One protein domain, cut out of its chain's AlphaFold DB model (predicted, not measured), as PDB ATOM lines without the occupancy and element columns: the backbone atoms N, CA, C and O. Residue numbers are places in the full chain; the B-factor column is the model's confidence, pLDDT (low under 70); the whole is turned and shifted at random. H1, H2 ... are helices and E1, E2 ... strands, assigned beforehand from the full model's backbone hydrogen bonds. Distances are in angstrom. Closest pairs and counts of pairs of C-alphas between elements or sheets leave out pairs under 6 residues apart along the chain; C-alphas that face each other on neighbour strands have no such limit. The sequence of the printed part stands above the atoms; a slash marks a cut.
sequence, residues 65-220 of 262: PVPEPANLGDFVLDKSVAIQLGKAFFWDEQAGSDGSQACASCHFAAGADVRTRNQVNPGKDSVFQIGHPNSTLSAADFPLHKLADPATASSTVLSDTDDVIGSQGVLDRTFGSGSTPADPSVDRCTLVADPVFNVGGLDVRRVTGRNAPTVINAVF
ATOM      1  N   PRO A  65      43.187  40.480 -20.649       84.69
ATOM      2  CA  PRO A  65      42.934  41.910 -20.539       84.69
ATOM      3  C   PRO A  65      41.451  42.193 -20.797       84.69
ATOM      4  O   PRO A  65      40.862  41.663 -21.739       84.69
ATOM      5  N   VAL A  66      40.851  43.044 -19.966       84.75
ATOM      6  CA  VAL A  66      39.496  43.553 -20.203       84.75
ATOM      7  C   VAL A  66      39.566  44.562 -21.358       84.75
ATOM      8  O   VAL A  66      40.384  45.480 -21.284       84.75
ATOM      9  N   PRO A  67      38.758  44.416 -22.427       84.12
ATOM     10  CA  PRO A  67      38.663  45.418 -23.481       84.12
ATOM     11  C   PRO A  67      38.161  46.747 -22.917       84.12
ATOM     12  O   PRO A  67      37.140  46.793 -22.232       84.12
ATOM     13  N   GLU A  68      38.866  47.830 -23.225       85.81
ATOM     14  CA  GLU A  68      38.550  49.179 -22.757       85.81
ATOM     15  C   GLU A  68      38.516  50.149 -23.945       85.81
ATOM     16  O   GLU A  68      39.281  49.970 -24.900       85.81
ATOM     17  N   PRO A  69      37.642  51.172 -23.925       85.38
ATOM     18  CA  PRO A  69      37.619  52.179 -24.974       85.38
ATOM     19  C   PRO A  69      38.917  52.994 -24.937       85.38
ATOM     20  O   PRO A  69      39.388  53.387 -23.869       85.38
ATOM     21  N   ALA A  70      39.495  53.271 -26.109       89.31
ATOM     22  CA  ALA A  70      40.797  53.942 -26.222       89.31
ATOM     23  C   ALA A  70      40.832  55.341 -25.574       89.31
ATOM     24  O   ALA A  70      41.893  55.808 -25.172       89.31
ATOM     25  N   ASN A  71      39.670  55.983 -25.443       89.69
ATOM     26  CA  ASN A  71      39.465  57.291 -24.830       89.69
ATOM     27  C   ASN A  71      38.899  57.226 -23.394       89.69
ATOM     28  O   ASN A  71      38.336  58.203 -22.912       89.69
ATOM     29  N   LEU A  72      39.039  56.099 -22.679       88.50
ATOM     30  CA  LEU A  72      38.561  55.972 -21.290       88.50
ATOM     31  C   LEU A  72      39.110  57.078 -20.365       88.50
ATOM     32  O   LEU A  72      38.401  57.548 -19.476       88.50
ATOM     33  N   GLY A  73      40.355  57.508 -20.598       91.88
ATOM     34  CA  GLY A  73      41.023  58.569 -19.835       91.88
ATOM     35  C   GLY A  73      40.406  59.965 -19.990       91.88
ATOM     36  O   GLY A  73      40.616  60.798 -19.114       91.88
ATOM     37  N   ASP A  74      39.600  60.205 -21.030       91.50
ATOM     38  CA  ASP A  74      38.888  61.479 -21.220       91.50
ATOM     39  C   ASP A  74      37.725  61.636 -20.220       91.50
ATOM     40  O   ASP A  74      37.269  62.747 -19.953       91.50
ATOM     41  N   PHE A  75      37.245  60.518 -19.657       89.00
ATOM     42  CA  PHE A  75      36.090  60.464 -18.752       89.00
ATOM     43  C   PHE A  75      36.440  59.965 -17.343       89.00
ATOM     44  O   PHE A  75      35.747  60.299 -16.382       89.00
ATOM     45  N   VAL A  76      37.492  59.151 -17.200       93.56
ATOM     46  CA  VAL A  76      37.872  58.502 -15.938       93.56
ATOM     47  C   VAL A  76      39.249  58.987 -15.485       93.56
ATOM     48  O   VAL A  76      40.276  58.463 -15.907       93.56
ATOM     49  N   LEU A  77      39.249  59.960 -14.567       94.19
ATOM     50  CA  LEU A  77      40.463  60.548 -13.986       94.19
ATOM     51  C   LEU A  77      41.324  59.525 -13.222       94.19
ATOM     52  O   LEU A  77      42.543  59.513 -13.363       94.19
ATOM     53  N   ASP A  78      40.694  58.665 -12.415       95.44
ATOM     54  CA  ASP A  78      41.367  57.589 -11.683       95.44
ATOM     55  C   ASP A  78      40.592  56.275 -11.835       95.44
ATOM     56  O   ASP A  78      39.534  56.046 -11.241       95.44
ATOM     57  N   LYS A  79      41.164  55.376 -12.639       92.38
ATOM     58  CA  LYS A  79      40.629  54.036 -12.901       92.38
ATOM     59  C   LYS A  79      40.599  53.152 -11.650       92.38
ATOM     60  O   LYS A  79      39.703  52.321 -11.514       92.38
ATOM     61  N   SER A  80      41.550  53.308 -10.728       94.62
ATOM     62  CA  SER A  80      41.596  52.528  -9.487       94.62
ATOM     63  C   SER A  80      40.464  52.917  -8.533       94.62
ATOM     64  O   SER A  80      39.872  52.044  -7.893       94.62
ATOM     65  N   VAL A  81      40.106  54.204  -8.490       96.25
ATOM     66  CA  VAL A  81      38.949  54.716  -7.741       96.25
ATOM     67  C   VAL A  81      37.645  54.312  -8.429       96.25
ATOM     68  O   VAL A  81      36.749  53.805  -7.759       96.25
ATOM     69  N   ALA A  82      37.552  54.417  -9.758       95.06
ATOM     70  CA  ALA A  82      36.375  53.970 -10.509       95.06
ATOM     71  C   ALA A  82      36.074  52.469 -10.308       95.06
ATOM     72  O   ALA A  82      34.921  52.087 -10.111       95.06
ATOM     73  N   ILE A  83      37.105  51.614 -10.265       92.31
ATOM     74  CA  ILE A  83      36.960  50.181  -9.947       92.31
ATOM     75  C   ILE A  83      36.462  49.963  -8.508       92.31
ATOM     76  O   ILE A  83      35.678  49.045  -8.266       92.31
ATOM     77  N   GLN A  84      36.907  50.770  -7.542       96.19
ATOM     78  CA  GLN A  84      36.431  50.686  -6.155       96.19
ATOM     79  C   GLN A  84      34.969  51.133  -6.034       96.19
ATOM     80  O   GLN A  84      34.176  50.431  -5.411       96.19
ATOM     81  N   LEU A  85      34.593  52.229  -6.698       95.31
ATOM     82  CA  LEU A  85      33.215  52.715  -6.757       95.31
ATOM     83  C   LEU A  85      32.280  51.689  -7.416       95.31
ATOM     84  O   LEU A  85      31.241  51.360  -6.854       95.31
ATOM     85  N   GLY A  86      32.678  51.106  -8.552       93.88
ATOM     86  CA  GLY A  86      31.902  50.057  -9.219       93.88
ATOM     87  C   GLY A  86      31.704  48.807  -8.352       93.88
ATOM     88  O   GLY A  86      30.634  48.206  -8.372       93.88
ATOM     89  N   LYS A  87      32.700  48.442  -7.531       92.94
ATOM     90  CA  LYS A  87      32.560  47.362  -6.538       92.94
ATOM     91  C   LYS A  87      31.601  47.713  -5.404       92.94
ATOM     92  O   LYS A  87      30.932  46.806  -4.926       92.94
ATOM     93  N   ALA A  88      31.536  48.974  -4.974       94.62
ATOM     94  CA  ALA A  88      30.553  49.417  -3.989       94.62
ATOM     95  C   ALA A  88      29.133  49.368  -4.578       94.62
ATOM     96  O   ALA A  88      28.280  48.674  -4.033       94.62
ATOM     97  N   PHE A  89      28.913  49.984  -5.746       93.94
ATOM     98  CA  PHE A  89      27.611  49.987  -6.426       93.94
ATOM     99  C   PHE A  89      27.093  48.591  -6.796       93.94
ATOM    100  O   PHE A  89      25.887  48.375  -6.800       93.94
ATOM    101  N   PHE A  90      27.969  47.610  -7.039       92.81
ATOM    102  CA  PHE A  90      27.544  46.222  -7.260       92.81
ATOM    103  C   PHE A  90      26.736  45.640  -6.078       92.81
ATOM    104  O   PHE A  90      25.906  44.756  -6.291       92.81
ATOM    105  N   TRP A  91      26.950  46.141  -4.858       93.19
ATOM    106  CA  TRP A  91      26.246  45.741  -3.632       93.19
ATOM    107  C   TRP A  91      25.275  46.810  -3.101       93.19
ATOM    108  O   TRP A  91      24.712  46.616  -2.028       93.19
ATOM    109  N   ASP A  92      25.077  47.927  -3.808       93.00
ATOM    110  CA  ASP A  92      24.238  49.028  -3.324       93.00
ATOM    111  C   ASP A  92      22.763  48.792  -3.681       93.00
ATOM    112  O   ASP A  92      22.357  48.869  -4.841       93.00
ATOM    113  N   GLU A  93      21.952  48.482  -2.671       90.81
ATOM    114  CA  GLU A  93      20.517  48.223  -2.828       90.81
ATOM    115  C   GLU A  93      19.725  49.498  -3.174       90.81
ATOM    116  O   GLU A  93      18.654  49.392  -3.768       90.81
ATOM    117  N   GLN A  94      20.275  50.694  -2.910       87.25
ATOM    118  CA  GLN A  94      19.673  51.985  -3.288       87.25
ATOM    119  C   GLN A  94      19.768  52.265  -4.797       87.25
ATOM    120  O   GLN A  94      19.106  53.168  -5.301       87.25
ATOM    121  N   ALA A  95      20.586  51.505  -5.536       84.06
ATOM    122  CA  ALA A  95      20.577  51.524  -6.998       84.06
ATOM    123  C   ALA A  95      19.385  50.736  -7.587       84.06
ATOM    124  O   ALA A  95      19.118  50.829  -8.787       84.06
ATOM    125  N   GLY A  96      18.680  49.950  -6.765       83.81
ATOM    126  CA  GLY A  96      17.451  49.250  -7.127       83.81
ATOM    127  C   GLY A  96      16.202  50.092  -6.853       83.81
ATOM    128  O   GLY A  96      16.108  50.783  -5.845       83.81
ATOM    129  N   SER A  97      15.188  49.969  -7.712       82.88
ATOM    130  CA  SER A  97      13.921  50.721  -7.620       82.88
ATOM    131  C   SER A  97      13.084  50.445  -6.361       82.88
ATOM    132  O   SER A  97      12.101  51.137  -6.091       82.88
ATOM    133  N   ASP A  98      13.437  49.425  -5.583       83.69
ATOM    134  CA  ASP A  98      12.736  49.006  -4.372       83.69
ATOM    135  C   ASP A  98      13.605  49.017  -3.105       83.69
ATOM    136  O   ASP A  98      13.158  48.498  -2.078       83.69
ATOM    137  N   GLY A  99      14.824  49.568  -3.177       85.44
ATOM    138  CA  GLY A  99      15.743  49.671  -2.041       85.44
ATOM    139  C   GLY A  99      16.148  48.325  -1.429       85.44
ATOM    140  O   GLY A  99      16.569  48.292  -0.280       85.44
ATOM    141  N   SER A 100      15.944  47.209  -2.146       87.88
ATOM    142  CA  SER A 100      16.157  45.839  -1.644       87.88
ATOM    143  C   SER A 100      16.991  44.956  -2.583       87.88
ATOM    144  O   SER A 100      17.342  43.831  -2.229       87.88
ATOM    145  N   GLN A 101      17.226  45.393  -3.822       88.44
ATOM    146  CA  GLN A 101      17.791  44.562  -4.885       88.44
ATOM    147  C   GLN A 101      19.007  45.253  -5.512       88.44
ATOM    148  O   GLN A 101      18.870  46.149  -6.341       88.44
ATOM    149  N   ALA A 102      20.204  44.780  -5.160       91.88
ATOM    150  CA  ALA A 102      21.459  45.166  -5.800       91.88
ATOM    151  C   ALA A 102      21.791  44.248  -6.997       91.88
ATOM    152  O   ALA A 102      21.141  43.219  -7.228       91.88
ATOM    153  N   CYS A 103      22.866  44.560  -7.732       91.19
ATOM    154  CA  CYS A 103      23.420  43.650  -8.744       91.19
ATOM    155  C   CYS A 103      23.838  42.313  -8.104       91.19
ATOM    156  O   CYS A 103      23.530  41.232  -8.614       91.19
ATOM    157  N   ALA A 104      24.497  42.386  -6.947       91.62
ATOM    158  CA  ALA A 104      24.971  41.235  -6.196       91.62
ATOM    159  C   ALA A 104      23.849  40.281  -5.775       91.62
ATOM    160  O   ALA A 104      24.062  39.072  -5.806       91.62
ATOM    161  N   SER A 105      22.648  40.779  -5.464       91.44
ATOM    162  CA  SER A 105      21.533  39.952  -4.982       91.44
ATOM    163  C   SER A 105      21.096  38.872  -5.994       91.44
ATOM    164  O   SER A 105      20.527  37.862  -5.587       91.44
ATOM    165  N   CYS A 106      21.428  39.037  -7.286       92.06
ATOM    166  CA  CYS A 106      21.336  37.987  -8.313       92.06
ATOM    167  C   CYS A 106      22.692  37.419  -8.778       92.06
ATOM    168  O   CYS A 106      22.712  36.335  -9.342       92.06
ATOM    169  N   HIS A 107      23.813  38.129  -8.610       91.62
ATOM    170  CA  HIS A 107      25.098  37.771  -9.240       91.62
ATOM    171  C   HIS A 107      26.232  37.396  -8.258       91.62
ATOM    172  O   HIS A 107      27.367  37.192  -8.686       91.62
ATOM    173  N   PHE A 108      25.986  37.295  -6.947       86.75
ATOM    174  CA  PHE A 108      27.054  37.068  -5.958       86.75
ATOM    175  C   PHE A 108      27.734  35.688  -6.045       86.75
ATOM    176  O   PHE A 108      28.947  35.584  -5.861       86.75
ATOM    177  N   ALA A 109      26.979  34.619  -6.316       84.88
ATOM    178  CA  ALA A 109      27.469  33.243  -6.251       84.88
ATOM    179  C   ALA A 109      27.780  32.706  -7.651       84.88
ATOM    180  O   ALA A 109      26.887  32.495  -8.466       84.88
ATOM    181  N   ALA A 110      29.068  32.520  -7.952       81.19
ATOM    182  CA  ALA A 110      29.551  32.157  -9.291       81.19
ATOM    183  C   ALA A 110      29.007  33.061 -10.425       81.19
ATOM    184  O   ALA A 110      28.984  32.664 -11.590       81.19
ATOM    185  N   GLY A 111      28.579  34.286 -10.100       80.38
ATOM    186  CA  GLY A 111      28.002  35.222 -11.054       80.38
ATOM    187  C   GLY A 111      26.524  35.024 -11.389       80.38
ATOM    188  O   GLY A 111      26.042  35.806 -12.196       80.38
ATOM    189  N   ALA A 112      25.832  34.019 -10.851       88.06
ATOM    190  CA  ALA A 112      24.466  33.653 -11.242       88.06
ATOM    191  C   ALA A 112      23.532  33.537 -10.027       88.06
ATOM    192  O   ALA A 112      23.982  33.494  -8.878       88.06
ATOM    193  N   ASP A 113      22.224  33.481 -10.278       93.12
ATOM    194  CA  ASP A 113      21.234  33.544  -9.209       93.12
ATOM    195  C   ASP A 113      20.933  32.152  -8.655       93.12
ATOM    196  O   ASP A 113      20.118  31.396  -9.187       93.12
ATOM    197  N   VAL A 114      21.628  31.833  -7.564       91.25
ATOM    198  CA  VAL A 114      21.562  30.551  -6.846       91.25
ATOM    199  C   VAL A 114      20.406  30.453  -5.846       91.25
ATOM    200  O   VAL A 114      20.321  29.469  -5.108       91.25
ATOM    201  N   ARG A 115      19.527  31.463  -5.762       92.25
ATOM    202  CA  ARG A 115      18.325  31.369  -4.923       92.25
ATOM    203  C   ARG A 115      17.436  30.238  -5.452       92.25
ATOM    204  O   ARG A 115      17.402  29.974  -6.649       92.25
ATOM    205  N   THR A 116      16.705  29.575  -4.557       93.94
ATOM    206  CA  THR A 116      15.756  28.494  -4.898       93.94
ATOM    207  C   THR A 116      14.296  28.892  -4.690       93.94
ATOM    208  O   THR A 116      13.398  28.221  -5.189       93.94
ATOM    209  N   ARG A 117      14.038  29.979  -3.954       95.31
ATOM    210  CA  ARG A 117      12.691  30.470  -3.648       95.31
ATOM    211  C   ARG A 117      12.286  31.578  -4.608       95.31
ATOM    212  O   ARG A 117      13.050  32.515  -4.797       95.31
ATOM    213  N   ASN A 118      11.061  31.498  -5.130       95.44
ATOM    214  CA  ASN A 118      10.484  32.469  -6.061       95.44
ATOM    215  C   ASN A 118      11.306  32.624  -7.354       95.44
ATOM    216  O   ASN A 118      11.652  33.735  -7.743       95.44
ATOM    217  N   GLN A 119      11.615  31.495  -7.996       95.75
ATOM    218  CA  GLN A 119      12.442  31.424  -9.207       95.75
ATOM    219  C   GLN A 119      11.709  30.799 -10.404       95.75
ATOM    220  O   GLN A 119      12.323  30.604 -11.444       95.75
ATOM    221  N   VAL A 120      10.412  30.488 -10.298       96.94
ATOM    222  CA  VAL A 120       9.607  30.018 -11.440       96.94
ATOM    223  C   VAL A 120       8.958  31.214 -12.138       96.94
ATOM    224  O   VAL A 120       8.270  32.009 -11.497       96.94
ATOM    225  N   ASN A 121       9.179  31.343 -13.443       97.00
ATOM    226  CA  ASN A 121       8.412  32.195 -14.345       97.00
ATOM    227  C   ASN A 121       7.432  31.294 -15.129       97.00
ATOM    228  O   ASN A 121       7.905  30.312 -15.695       97.00
ATOM    229  N   PRO A 122       6.122  31.605 -15.175       96.62
ATOM    230  CA  PRO A 122       5.081  30.724 -15.716       96.62
ATOM    231  C   PRO A 122       4.962  30.797 -17.250       96.62
ATOM    232  O   PRO A 122       3.887  31.031 -17.804       96.62
ATOM    233  N   GLY A 123       6.107  30.740 -17.927       94.81
ATOM    234  CA  GLY A 123       6.200  30.680 -19.378       94.81
ATOM    235  C   GLY A 123       5.472  31.794 -20.134       94.81
ATOM    236  O   GLY A 123       5.499  32.978 -19.779       94.81
ATOM    237  N   LYS A 124       4.868  31.403 -21.256       92.94
ATOM    238  CA  LYS A 124       4.141  32.272 -22.186       92.94
ATOM    239  C   LYS A 124       2.639  32.281 -21.910       92.94
ATOM    240  O   LYS A 124       1.991  33.289 -22.199       92.94
ATOM    241  N   ASP A 125       2.079  31.184 -21.409       94.75
ATOM    242  CA  ASP A 125       0.646  31.076 -21.109       94.75
ATOM    243  C   ASP A 125       0.261  31.684 -19.744       94.75
ATOM    244  O   ASP A 125      -0.917  31.951 -19.505       94.75
ATOM    245  N   SER A 126       1.256  32.016 -18.911       95.19
ATOM    246  CA  SER A 126       1.106  32.540 -17.546       95.19
ATOM    247  C   SER A 126       0.511  31.543 -16.541       95.19
ATOM    248  O   SER A 126      -0.010  31.956 -15.503       95.19
ATOM    249  N   VAL A 127       0.618  30.238 -16.813       96.25
ATOM    250  CA  VAL A 127       0.158  29.150 -15.944       96.25
ATOM    251  C   VAL A 127       1.355  28.370 -15.405       96.25
ATOM    252  O   VAL A 127       1.998  27.632 -16.136       96.25
ATOM    253  N   PHE A 128       1.601  28.466 -14.095       96.38
ATOM    254  CA  PHE A 128       2.608  27.642 -13.417       96.38
ATOM    255  C   PHE A 128       2.277  26.156 -13.572       96.38
ATOM    256  O   PHE A 128       1.246  25.688 -13.078       96.38
ATOM    257  N   GLN A 129       3.168  25.416 -14.221       95.44
ATOM    258  CA  GLN A 129       3.079  23.966 -14.377       95.44
ATOM    259  C   GLN A 129       4.006  23.255 -13.377       95.44
ATOM    260  O   GLN A 129       3.721  22.126 -12.969       95.44
ATOM    261  N   ILE A 130       5.064  23.935 -12.915       93.69
ATOM    262  CA  ILE A 130       5.888  23.548 -11.767       93.69
ATOM    263  C   ILE A 130       5.745  24.542 -10.603       93.69
ATOM    264  O   ILE A 130       5.814  25.762 -10.747       93.69
ATOM    265  N   GLY A 131       5.564  24.006  -9.395       92.19
ATOM    266  CA  GLY A 131       5.404  24.811  -8.185       92.19
ATOM    267  C   GLY A 131       4.226  25.797  -8.253       92.19
ATOM    268  O   GLY A 131       3.100  25.428  -8.567       92.19
ATOM    269  N   HIS A 132       4.490  27.039  -7.845       94.25
ATOM    270  CA  HIS A 132       3.550  28.170  -7.781       94.25
ATOM    271  C   HIS A 132       4.333  29.476  -7.485       94.25
ATOM    272  O   HIS A 132       5.529  29.397  -7.157       94.25
ATOM    273  N   PRO A 133       3.716  30.679  -7.505       96.50
ATOM    274  CA  PRO A 133       4.376  31.907  -7.055       96.50
ATOM    275  C   PRO A 133       4.995  31.743  -5.662       96.50
ATOM    276  O   PRO A 133       4.391  31.151  -4.763       96.50
ATOM    277  N   ASN A 134       6.214  32.250  -5.469       96.12
ATOM    278  CA  ASN A 134       6.956  32.180  -4.203       96.12
ATOM    279  C   ASN A 134       7.212  30.758  -3.639       96.12
ATOM    280  O   ASN A 134       7.600  30.614  -2.475       96.12
ATOM    281  N   SER A 135       7.032  29.712  -4.457       95.31
ATOM    282  CA  SER A 135       7.442  28.333  -4.152       95.31
ATOM    283  C   SER A 135       8.963  28.210  -3.982       95.31
ATOM    284  O   SER A 135       9.722  29.120  -4.322       95.31
ATOM    285  N   THR A 136       9.419  27.096  -3.404       96.56
ATOM    286  CA  THR A 136      10.847  26.768  -3.260       96.56
ATOM    287  C   THR A 136      11.160  25.545  -4.109       96.56
ATOM    288  O   THR A 136      10.569  24.494  -3.884       96.56
ATOM    289  N   LEU A 137      12.079  25.699  -5.062       95.31
ATOM    290  CA  LEU A 137      12.505  24.639  -5.970       95.31
ATOM    291  C   LEU A 137      13.196  23.491  -5.232       95.31
ATOM    292  O   LEU A 137      13.962  23.691  -4.285       95.31
ATOM    293  N   SER A 138      12.971  22.291  -5.748       95.00
ATOM    294  CA  SER A 138      13.568  21.031  -5.332       95.00
ATOM    295  C   SER A 138      14.201  20.318  -6.533       95.00
ATOM    296  O   SER A 138      14.014  20.702  -7.683       95.00
ATOM    297  N   ALA A 139      14.930  19.226  -6.289       94.81
ATOM    298  CA  ALA A 139      15.442  18.386  -7.373       94.81
ATOM    299  C   ALA A 139      14.335  17.638  -8.149       94.81
ATOM    300  O   ALA A 139      14.604  17.135  -9.237       94.81
ATOM    301  N   ALA A 140      13.113  17.545  -7.606       92.75
ATOM    302  CA  ALA A 140      11.990  16.863  -8.253       92.75
ATOM    303  C   ALA A 140      11.315  17.712  -9.345       92.75
ATOM    304  O   ALA A 140      10.663  17.151 -10.222       92.75
ATOM    305  N   ASP A 141      11.520  19.033  -9.326       94.00
ATOM    306  CA  ASP A 141      11.005  19.979 -10.328       94.00
ATOM    307  C   ASP A 141      11.835  19.972 -11.633       94.00
ATOM    308  O   ASP A 141      11.580  20.754 -12.546       94.00
ATOM    309  N   PHE A 142      12.846  19.098 -11.730       94.44
ATOM    310  CA  PHE A 142      13.761  18.995 -12.865       94.44
ATOM    311  C   PHE A 142      13.830  17.565 -13.444       94.44
ATOM    312  O   PHE A 142      13.691  16.580 -12.714       94.44
ATOM    313  N   PRO A 143      14.142  17.419 -14.748       94.31
ATOM    314  CA  PRO A 143      14.302  18.488 -15.734       94.31
ATOM    315  C   PRO A 143      12.946  19.014 -16.236       94.31
ATOM    316  O   PRO A 143      11.977  18.262 -16.299       94.31
ATOM    317  N   LEU A 144      12.922  20.285 -16.649       94.19
ATOM    318  CA  LEU A 144      11.747  20.945 -17.241       94.19
ATOM    319  C   LEU A 144      11.286  20.230 -18.525       94.19
ATOM    320  O   LEU A 144      10.108  19.957 -18.710       94.19
ATOM    321  N   HIS A 145      12.250  19.837 -19.360       95.25
ATOM    322  CA  HIS A 145      12.040  18.973 -20.516       95.25
ATOM    323  C   HIS A 145      12.625  17.588 -20.224       95.25
ATOM    324  O   HIS A 145      13.839  17.450 -20.034       95.25
ATOM    325  N   LYS A 146      11.782  16.554 -20.166       95.31
ATOM    326  CA  LYS A 146      12.178  15.200 -19.758       95.31
ATOM    327  C   LYS A 146      11.959  14.197 -20.878       95.31
ATOM    328  O   LYS A 146      10.827  13.908 -21.251       95.31
ATOM    329  N   LEU A 147      13.046  13.593 -21.345       96.88
ATOM    330  CA  LEU A 147      13.029  12.494 -22.310       96.88
ATOM    331  C   LEU A 147      13.081  11.130 -21.606       96.88
ATOM    332  O   LEU A 147      13.620  11.010 -20.505       96.88
ATOM    333  N   ALA A 148      12.557  10.093 -22.263       97.00
ATOM    334  CA  ALA A 148      12.671   8.703 -21.816       97.00
ATOM    335  C   ALA A 148      14.117   8.183 -21.881       97.00
ATOM    336  O   ALA A 148      14.529   7.386 -21.041       97.00
ATOM    337  N   ASP A 149      14.891   8.688 -22.844       96.06
ATOM    338  CA  ASP A 149      16.348   8.590 -22.885       96.06
ATOM    339  C   ASP A 149      16.928  10.005 -23.074       96.06
ATOM    340  O   ASP A 149      16.759  10.577 -24.153       96.06
ATOM    341  N   PRO A 150      17.600  10.589 -22.063       94.62
ATOM    342  CA  PRO A 150      18.175  11.929 -22.157       94.62
ATOM    343  C   PRO A 150      19.401  12.014 -23.080       94.62
ATOM    344  O   PRO A 150      19.812  13.121 -23.417       94.62
ATOM    345  N   ALA A 151      19.994  10.888 -23.498       95.81
ATOM    346  CA  ALA A 151      21.094  10.880 -24.464       95.81
ATOM    347  C   ALA A 151      20.611  10.982 -25.925       95.81
ATOM    348  O   ALA A 151      21.392  11.345 -26.806       95.81
ATOM    349  N   THR A 152      19.330  10.700 -26.188       95.44
ATOM    350  CA  THR A 152      18.756  10.642 -27.538       95.44
ATOM    351  C   THR A 152      17.698  11.730 -27.712       95.44
ATOM    352  O   THR A 152      16.558  11.572 -27.291       95.44
ATOM    353  N   ALA A 153      18.042  12.826 -28.396       92.31
ATOM    354  CA  ALA A 153      17.152  13.985 -28.577       92.31
ATOM    355  C   ALA A 153      15.823  13.685 -29.309       92.31
ATOM    356  O   ALA A 153      14.887  14.472 -29.223       92.31
ATOM    357  N   SER A 154      15.728  12.561 -30.027       95.12
ATOM    358  CA  SER A 154      14.498  12.072 -30.670       95.12
ATOM    359  C   SER A 154      13.722  11.047 -29.828       95.12
ATOM    360  O   SER A 154      12.844  10.364 -30.357       95.12
ATOM    361  N   SER A 155      14.090  10.858 -28.558       97.12
ATOM    362  CA  SER A 155      13.404   9.949 -27.638       97.12
ATOM    363  C   SER A 155      12.026  10.491 -27.242       97.12
ATOM    364  O   SER A 155      11.713  11.664 -27.441       97.12
ATOM    365  N   THR A 156      11.172   9.634 -26.685       98.00
ATOM    366  CA  THR A 156       9.828  10.025 -26.247       98.00
ATOM    367  C   THR A 156       9.904  11.068 -25.131       98.00
ATOM    368  O   THR A 156      10.547  10.833 -24.108       98.00
ATOM    369  N   VAL A 157       9.209  12.193 -25.304       97.94
ATOM    370  CA  VAL A 157       9.007  13.190 -24.245       97.94
ATOM    371  C   VAL A 157       8.068  12.600 -23.188       97.94
ATOM    372  O   VAL A 157       6.956  12.180 -23.503       97.94
ATOM    373  N   LEU A 158       8.532  12.535 -21.941       96.00
ATOM    374  CA  LEU A 158       7.776  12.068 -20.775       96.00
ATOM    375  C   LEU A 158       7.043  13.210 -20.063       96.00
ATOM    376  O   LEU A 158       5.955  13.001 -19.533       96.00
ATOM    377  N   SER A 159       7.652  14.394 -20.026       94.88
ATOM    378  CA  SER A 159       7.054  15.627 -19.515       94.88
ATOM    379  C   SER A 159       7.748  16.833 -20.139       94.88
ATOM    380  O   SER A 159       8.945  16.773 -20.430       94.88
ATOM    381  N   ASP A 160       6.998  17.910 -20.325       95.06
ATOM    382  CA  ASP A 160       7.481  19.184 -20.850       95.06
ATOM    383  C   ASP A 160       6.706  20.321 -20.177       95.06
ATOM    384  O   ASP A 160       5.546  20.131 -19.798       95.06
ATOM    385  N   THR A 161       7.337  21.479 -20.027       95.44
ATOM    386  CA  THR A 161       6.750  22.696 -19.450       95.44
ATOM    387  C   THR A 161       7.398  23.911 -20.112       95.44
ATOM    388  O   THR A 161       8.586  23.869 -20.437       95.44
ATOM    389  N   ASP A 162       6.632  24.982 -20.345       95.44
ATOM    390  CA  ASP A 162       7.190  26.259 -20.813       95.44
ATOM    391  C   ASP A 162       7.578  27.204 -19.664       95.44
ATOM    392  O   ASP A 162       8.096  28.295 -19.925       95.44
ATOM    393  N   ASP A 163       7.425  26.760 -18.408       96.44
ATOM    394  CA  ASP A 163       7.962  27.436 -17.231       96.44
ATOM    395  C   ASP A 163       9.482  27.602 -17.352       96.44
ATOM    396  O   ASP A 163      10.221  26.713 -17.784       96.44
ATOM    397  N   VAL A 164       9.984  28.754 -16.912       95.12
ATOM    398  CA  VAL A 164      11.410  29.080 -16.946       95.12
ATOM    399  C   VAL A 164      11.922  29.298 -15.534       95.12
ATOM    400  O   VAL A 164      11.377  30.107 -14.783       95.12
ATOM    401  N   ILE A 165      13.036  28.646 -15.186       95.44
ATOM    402  CA  ILE A 165      13.762  28.993 -13.964       95.44
ATOM    403  C   ILE A 165      14.512  30.307 -14.184       95.44
ATOM    404  O   ILE A 165      15.511  30.392 -14.905       95.44
ATOM    405  N   GLY A 166      13.955  31.349 -13.585       94.62
ATOM    406  CA  GLY A 166      14.368  32.732 -13.693       94.62
ATOM    407  C   GLY A 166      15.010  33.277 -12.431       94.62
ATOM    408  O   GLY A 166      15.197  32.566 -11.448       94.62
ATOM    409  N   SER A 167      15.321  34.569 -12.468       94.38
ATOM    410  CA  SER A 167      15.689  35.336 -11.284       94.38
ATOM    411  C   SER A 167      14.481  36.078 -10.740       94.38
ATOM    412  O   SER A 167      13.696  36.655 -11.497       94.38
ATOM    413  N   GLN A 168      14.346  36.115  -9.419       92.50
ATOM    414  CA  GLN A 168      13.397  36.995  -8.755       92.50
ATOM    415  C   GLN A 168      13.652  38.461  -9.148       92.50
ATOM    416  O   GLN A 168      14.769  38.965  -9.020       92.50
ATOM    417  N   GLY A 169      12.589  39.130  -9.596       90.75
ATOM    418  CA  GLY A 169      12.540  40.557  -9.897       90.75
ATOM    419  C   GLY A 169      11.789  41.354  -8.827       90.75
ATOM    420  O   GLY A 169      11.892  41.094  -7.625       90.75
ATOM    421  N   VAL A 170      11.020  42.348  -9.271       90.69
ATOM    422  CA  VAL A 170      10.245  43.257  -8.411       90.69
ATOM    423  C   VAL A 170       8.778  42.828  -8.281       90.69
ATOM    424  O   VAL A 170       8.284  41.999  -9.045       90.69
ATOM    425  N   LEU A 171       8.079  43.383  -7.288       92.06
ATOM    426  CA  LEU A 171       6.609  43.379  -7.238       92.06
ATOM    427  C   LEU A 171       6.045  44.168  -8.428       92.06
ATOM    428  O   LEU A 171       6.703  45.100  -8.892       92.06
ATOM    429  N   ASP A 172       4.832  43.849  -8.889       92.69
ATOM    430  CA  ASP A 172       4.192  44.673  -9.918       92.69
ATOM    431  C   ASP A 172       3.790  46.032  -9.346       92.69
ATOM    432  O   ASP A 172       3.104  46.127  -8.325       92.69
ATOM    433  N   ARG A 173       4.263  47.110  -9.966       89.75
ATOM    434  CA  ARG A 173       4.000  48.469  -9.499       89.75
ATOM    435  C   ARG A 173       3.958  49.442 -10.669       89.75
ATOM    436  O   ARG A 173       4.774  49.371 -11.581       89.75
ATOM    437  N   THR A 174       3.063  50.421 -10.586       89.38
ATOM    438  CA  THR A 174       3.064  51.581 -11.484       89.38
ATOM    439  C   THR A 174       3.970  52.664 -10.908       89.38
ATOM    440  O   THR A 174       3.800  53.059  -9.754       89.38
ATOM    441  N   PHE A 175       4.919  53.155 -11.707       85.94
ATOM    442  CA  PHE A 175       5.756  54.301 -11.352       85.94
ATOM    443  C   PHE A 175       4.927  55.592 -11.350       85.94
ATOM    444  O   PHE A 175       4.277  55.926 -12.341       85.94
ATOM    445  N   GLY A 176       4.939  56.316 -10.232       79.62
ATOM    446  CA  GLY A 176       4.254  57.592 -10.066       79.62
ATOM    447  C   GLY A 176       5.164  58.768 -10.410       79.62
ATOM    448  O   GLY A 176       6.299  58.850  -9.944       79.62
ATOM    449  N   SER A 177       4.659  59.727 -11.185       66.06
ATOM    450  CA  SER A 177       5.391  60.961 -11.466       66.06
ATOM    451  C   SER A 177       5.398  61.899 -10.251       66.06
ATOM    452  O   SER A 177       4.373  62.153  -9.618       66.06
ATOM    453  N   GLY A 178       6.568  62.447  -9.928       58.44
ATOM    454  CA  GLY A 178       6.719  63.443  -8.870       58.44
ATOM    455  C   GLY A 178       8.182  63.782  -8.617       58.44
ATOM    456  O   GLY A 178       9.003  62.891  -8.410       58.44
ATOM    457  N   SER A 179       8.517  65.072  -8.625       50.69
ATOM    458  CA  SER A 179       9.852  65.545  -8.261       50.69
ATOM    459  C   SER A 179      10.151  65.235  -6.793       50.69
ATOM    460  O   SER A 179       9.310  65.438  -5.917       50.69
ATOM    461  N   THR A 180      11.374  64.757  -6.548       53.44
ATOM    462  CA  THR A 180      11.896  64.223  -5.276       53.44
ATOM    463  C   THR A 180      11.097  63.049  -4.673       53.44
ATOM    464  O   THR A 180       9.911  63.177  -4.349       53.44
ATOM    465  N   PRO A 181      11.738  61.887  -4.459       51.91
ATOM    466  CA  PRO A 181      11.261  60.896  -3.503       51.91
ATOM    467  C   PRO A 181      11.110  61.498  -2.099       51.91
ATOM    468  O   PRO A 181      11.885  62.368  -1.706       51.91
ATOM    469  N   ALA A 182      10.127  61.019  -1.330       55.06
ATOM    470  CA  ALA A 182      10.085  61.272   0.117       55.06
ATOM    471  C   ALA A 182      11.166  60.465   0.868       55.06
ATOM    472  O   ALA A 182      11.542  60.820   1.981       55.06
ATOM    473  N   ASP A 183      11.664  59.407   0.227       62.34
ATOM    474  CA  ASP A 183      12.786  58.571   0.630       62.34
ATOM    475  C   ASP A 183      13.665  58.351  -0.616       62.34
ATOM    476  O   ASP A 183      13.182  57.745  -1.573       62.34
ATOM    477  N   PRO A 184      14.910  58.862  -0.666       65.94
ATOM    478  CA  PRO A 184      15.762  58.776  -1.853       65.94
ATOM    479  C   PRO A 184      16.222  57.350  -2.201       65.94
ATOM    480  O   PRO A 184      16.865  57.188  -3.234       65.94
ATOM    481  N   SER A 185      15.920  56.343  -1.374       68.38
ATOM    482  CA  SER A 185      16.329  54.947  -1.584       68.38
ATOM    483  C   SER A 185      15.347  54.096  -2.405       68.38
ATOM    484  O   SER A 185      15.680  52.961  -2.740       68.38
ATOM    485  N   VAL A 186      14.149  54.606  -2.731       79.56
ATOM    486  CA  VAL A 186      13.103  53.842  -3.441       79.56
ATOM    487  C   VAL A 186      12.350  54.672  -4.485       79.56
ATOM    488  O   VAL A 186      12.062  55.856  -4.285       79.56
ATOM    489  N   ASP A 187      11.940  54.028  -5.581       81.25
ATOM    490  CA  ASP A 187      11.057  54.655  -6.564       81.25
ATOM    491  C   ASP A 187       9.648  54.873  -5.989       81.25
ATOM    492  O   ASP A 187       9.070  54.026  -5.296       81.25
ATOM    493  N   ARG A 188       9.047  56.018  -6.334       83.00
ATOM    494  CA  ARG A 188       7.681  56.382  -5.925       83.00
ATOM    495  C   ARG A 188       6.650  55.578  -6.717       83.00
ATOM    496  O   ARG A 188       6.091  56.073  -7.690       83.00
ATOM    497  N   CYS A 189       6.368  54.355  -6.289       85.44
ATOM    498  CA  CYS A 189       5.498  53.437  -7.024       85.44
ATOM    499  C   CYS A 189       4.247  53.014  -6.235       85.44
ATOM    500  O   CYS A 189       4.298  52.831  -5.019       85.44
ATOM    501  N   THR A 190       3.133  52.784  -6.933       88.62
ATOM    502  CA  THR A 190       1.914  52.175  -6.373       88.62
ATOM    503  C   THR A 190       1.839  50.700  -6.754       88.62
ATOM    504  O   THR A 190       1.965  50.378  -7.937       88.62
ATOM    505  N   LEU A 191       1.613  49.815  -5.780       90.00
ATOM    506  CA  LEU A 191       1.419  48.377  -6.016       90.00
ATOM    507  C   LEU A 191       0.229  48.135  -6.961       90.00
ATOM    508  O   LEU A 191      -0.806  48.791  -6.833       90.00
ATOM    509  N   VAL A 192       0.397  47.207  -7.900       93.94
ATOM    510  CA  VAL A 192      -0.650  46.734  -8.811       93.94
ATOM    511  C   VAL A 192      -0.927  45.276  -8.467       93.94
ATOM    512  O   VAL A 192       0.011  44.489  -8.394       93.94
ATOM    513  N   ALA A 193      -2.199  44.934  -8.257       96.12
ATOM    514  CA  ALA A 193      -2.602  43.565  -7.949       96.12
ATOM    515  C   ALA A 193      -2.240  42.628  -9.113       96.12
ATOM    516  O   ALA A 193      -2.705  42.833 -10.238       96.12
ATOM    517  N   ASP A 194      -1.433  41.604  -8.840       96.19
ATOM    518  CA  ASP A 194      -0.922  40.685  -9.850       96.19
ATOM    519  C   ASP A 194      -1.733  39.374  -9.844       96.19
ATOM    520  O   ASP A 194      -1.606  38.564  -8.921       96.19
ATOM    521  N   PRO A 195      -2.567  39.105 -10.869       95.44
ATOM    522  CA  PRO A 195      -3.381  37.890 -10.912       95.44
ATOM    523  C   PRO A 195      -2.552  36.606 -11.080       95.44
ATOM    524  O   PRO A 195      -3.074  35.524 -10.819       95.44
ATOM    525  N   VAL A 196      -1.286  36.716 -11.498       96.44
ATOM    526  CA  VAL A 196      -0.367  35.599 -11.751       96.44
ATOM    527  C   VAL A 196       0.592  35.417 -10.572       96.44
ATOM    528  O   VAL A 196       0.714  34.319 -10.038       96.44
ATOM    529  N   PHE A 197       1.250  36.488 -10.124       97.19
ATOM    530  CA  PHE A 197       2.216  36.470  -9.021       97.19
ATOM    531  C   PHE A 197       1.593  36.937  -7.698       97.19
ATOM    532  O   PHE A 197       2.033  37.915  -7.100       97.19
ATOM    533  N   ASN A 198       0.619  36.182  -7.186       96.50
ATOM    534  CA  ASN A 198       0.108  36.343  -5.821       96.50
ATOM    535  C   ASN A 198       0.039  35.001  -5.072       96.50
ATOM    536  O   ASN A 198      -0.001  33.928  -5.672       96.50
ATOM    537  N   VAL A 199       0.016  35.063  -3.740       95.88
ATOM    538  CA  VAL A 199      -0.227  33.915  -2.857       95.88
ATOM    539  C   VAL A 199      -1.330  34.293  -1.876       95.88
ATOM    540  O   VAL A 199      -1.132  35.128  -0.997       95.88
ATOM    541  N   GLY A 200      -2.514  33.697  -2.037       93.38
ATOM    542  CA  GLY A 200      -3.676  34.002  -1.194       93.38
ATOM    543  C   GLY A 200      -4.173  35.447  -1.327       93.38
ATOM    544  O   GLY A 200      -4.666  36.005  -0.351       93.38
ATOM    545  N   GLY A 201      -4.008  36.067  -2.504       92.44
ATOM    546  CA  GLY A 201      -4.355  37.473  -2.742       92.44
ATOM    547  C   GLY A 201      -3.322  38.489  -2.243       92.44
ATOM    548  O   GLY A 201      -3.591  39.685  -2.291       92.44
ATOM    549  N   LEU A 202      -2.153  38.042  -1.769       94.44
ATOM    550  CA  LEU A 202      -1.005  38.904  -1.478       94.44
ATOM    551  C   LEU A 202       0.001  38.824  -2.628       94.44
ATOM    552  O   LEU A 202       0.511  37.737  -2.914       94.44
ATOM    553  N   ASP A 203       0.299  39.956  -3.263       95.62
ATOM    554  CA  ASP A 203       1.259  40.024  -4.367       95.62
ATOM    555  C   ASP A 203       2.664  39.592  -3.918       95.62
ATOM    556  O   ASP A 203       3.144  39.936  -2.831       95.62
ATOM    557  N   VAL A 204       3.350  38.848  -4.781       95.50
ATOM    558  CA  VAL A 204       4.739  38.418  -4.605       95.50
ATOM    559  C   VAL A 204       5.588  38.897  -5.779       95.50
ATOM    560  O   VAL A 204       5.084  39.291  -6.828       95.50
ATOM    561  N   ARG A 205       6.911  38.926  -5.599       94.81
ATOM    562  CA  ARG A 205       7.834  39.399  -6.638       94.81
ATOM    563  C   ARG A 205       7.686  38.558  -7.909       94.81
ATOM    564  O   ARG A 205       7.739  37.328  -7.839       94.81
ATOM    565  N   ARG A 206       7.596  39.219  -9.064       95.75
ATOM    566  CA  ARG A 206       7.671  38.568 -10.377       95.75
ATOM    567  C   ARG A 206       9.007  37.852 -10.555       95.75
ATOM    568  O   ARG A 206       9.982  38.127  -9.853       95.75
ATOM    569  N   VAL A 207       9.064  36.962 -11.537       96.38
ATOM    570  CA  VAL A 207      10.282  36.246 -11.936       96.38
ATOM    571  C   VAL A 207      10.578  36.537 -13.401       96.38
ATOM    572  O   VAL A 207       9.665  36.569 -14.226       96.38
ATOM    573  N   THR A 208      11.844  36.771 -13.743       93.38
ATOM    574  CA  THR A 208      12.283  37.007 -15.124       93.38
ATOM    575  C   THR A 208      12.216  35.729 -15.961       93.38
ATOM    576  O   THR A 208      12.523  34.650 -15.476       93.38
ATOM    577  N   GLY A 209      11.939  35.824 -17.264       92.19
ATOM    578  CA  GLY A 209      12.005  34.672 -18.186       92.19
ATOM    579  C   GLY A 209      13.430  34.176 -18.512       92.19
ATOM    580  O   GLY A 209      13.687  33.788 -19.650       92.19
ATOM    581  N   ARG A 210      14.386  34.305 -17.576       90.12
ATOM    582  CA  ARG A 210      15.786  33.827 -17.637       90.12
ATOM    583  C   ARG A 210      16.481  34.067 -16.288       90.12
ATOM    584  O   ARG A 210      16.343  35.161 -15.743       90.12
ATOM    585  N   ASN A 211      17.258  33.107 -15.785       92.06
ATOM    586  CA  ASN A 211      18.153  33.309 -14.635       92.06
ATOM    587  C   ASN A 211      19.310  34.275 -14.986       92.06
ATOM    588  O   ASN A 211      19.748  34.342 -16.140       92.06
ATOM    589  N   ALA A 212      19.797  35.031 -14.006       91.19
ATOM    590  CA  ALA A 212      20.928  35.940 -14.146       91.19
ATOM    591  C   ALA A 212      22.180  35.237 -14.737       91.19
ATOM    592  O   ALA A 212      22.656  34.250 -14.171       91.19
ATOM    593  N   PRO A 213      22.739  35.709 -15.871       87.12
ATOM    594  CA  PRO A 213      23.898  35.073 -16.492       87.12
ATOM    595  C   PRO A 213      25.158  35.263 -15.644       87.12
ATOM    596  O   PRO A 213      25.346  36.309 -15.023       87.12
ATOM    597  N   THR A 214      26.056  34.276 -15.674       85.81
ATOM    598  CA  THR A 214      27.317  34.346 -14.927       85.81
ATOM    599  C   THR A 214      28.199  35.525 -15.360       85.81
ATOM    600  O   THR A 214      28.426  35.757 -16.548       85.81
ATOM    601  N   VAL A 215      28.742  36.247 -14.374       82.00
ATOM    602  CA  VAL A 215      29.799  37.258 -14.574       82.00
ATOM    603  C   VAL A 215      31.183  36.630 -14.801       82.00
ATOM    604  O   VAL A 215      32.121  37.314 -15.213       82.00
ATOM    605  N   ILE A 216      31.338  35.324 -14.551       84.38
ATOM    606  CA  ILE A 216      32.543  34.574 -14.921       84.38
ATOM    607  C   ILE A 216      32.551  34.438 -16.450       84.38
ATOM    608  O   ILE A 216      31.510  34.251 -17.070       84.38
ATOM    609  N   ASN A 217      33.723  34.552 -17.077       83.31
ATOM    610  CA  ASN A 217      33.877  34.572 -18.539       83.31
ATOM    611  C   ASN A 217      33.179  35.750 -19.253       83.31
ATOM    612  O   ASN A 217      33.139  35.747 -20.479       83.31
ATOM    613  N   ALA A 218      32.711  36.789 -18.541       82.44
ATOM    614  CA  ALA A 218      32.003  37.927 -19.144       82.44
ATOM    615  C   ALA A 218      32.760  38.601 -20.310       82.44
ATOM    616  O   ALA A 218      32.133  39.039 -21.268       82.44
ATOM    617  N   VAL A 219      34.098  38.598 -20.279       84.25
ATOM    618  CA  VAL A 219      34.977  39.091 -21.362       84.25
ATOM    619  C   VAL A 219      34.800  38.364 -22.708       84.25
ATOM    620  O   VAL A 219      35.168  38.898 -23.750       84.25
ATOM    621  N   PHE A 220      34.213  37.165 -22.706       84.38
ATOM    622  CA  PHE A 220      33.891  36.383 -23.904       84.38
ATOM    623  C   PHE A 220      32.392  36.436 -24.268       84.38
ATOM    624  O   PHE A 220      31.993  35.959 -25.332       84.38
TER     625      PHE A 220
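AT A GLANCE: This is residues 65 to 220 of the 262 residues of a protein of Chloroflexi bacterium (UniProt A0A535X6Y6). Look for a flat, loose web of loops with little regular structure: the small hairpin E2 and E3 at one edge, H1 and E1 at opposite ends of the longest axis, and short H2 nearest the middle. Residues 68 to 86, of which 79 to 86 belong to H1, stick out. Of 156 printed residues, 24 are in two named helices and three named strands, order H1 H2 E1 E2 E3, class mixed; the sheet E2 - E3 is antiparallel. The radius of gyration of the C-alphas is 20.1 A, the spans 60 by 43 by 22 A.

IN THESE COORDINATES: Find C-alpha 173 at (4.000, 48.469, -9.499), where E2, residues 173 to 175, begins; E3 is residues 189 to 191. H1, residues 79 to 89, runs 15.1 A from (40.629, 54.036, -12.901). H2 is residues 104 to 107, E1 residues 157 to 159.

HOW THE PARTS SIT: In the hairpin E2 and E3, antiparallel at 157 degrees, find N 174 and O 190 within hydrogen-bond range, 2.9 A. H1, H2 and E1 are apart from each other and from both strands. E1 pairs with no named strand, but residues 146 to 147 pair antiparallel with it. Every O i to N i+4 pair of H1 is within hydrogen-bond range; H2 is too short for one.

THE WHOLE: The C-alphas farthest apart, of Leu 77 and Thr 156, are 60.3 A apart. The printed part has no cut; the four links are long. Residues 177 to 185 are under pLDDT 70.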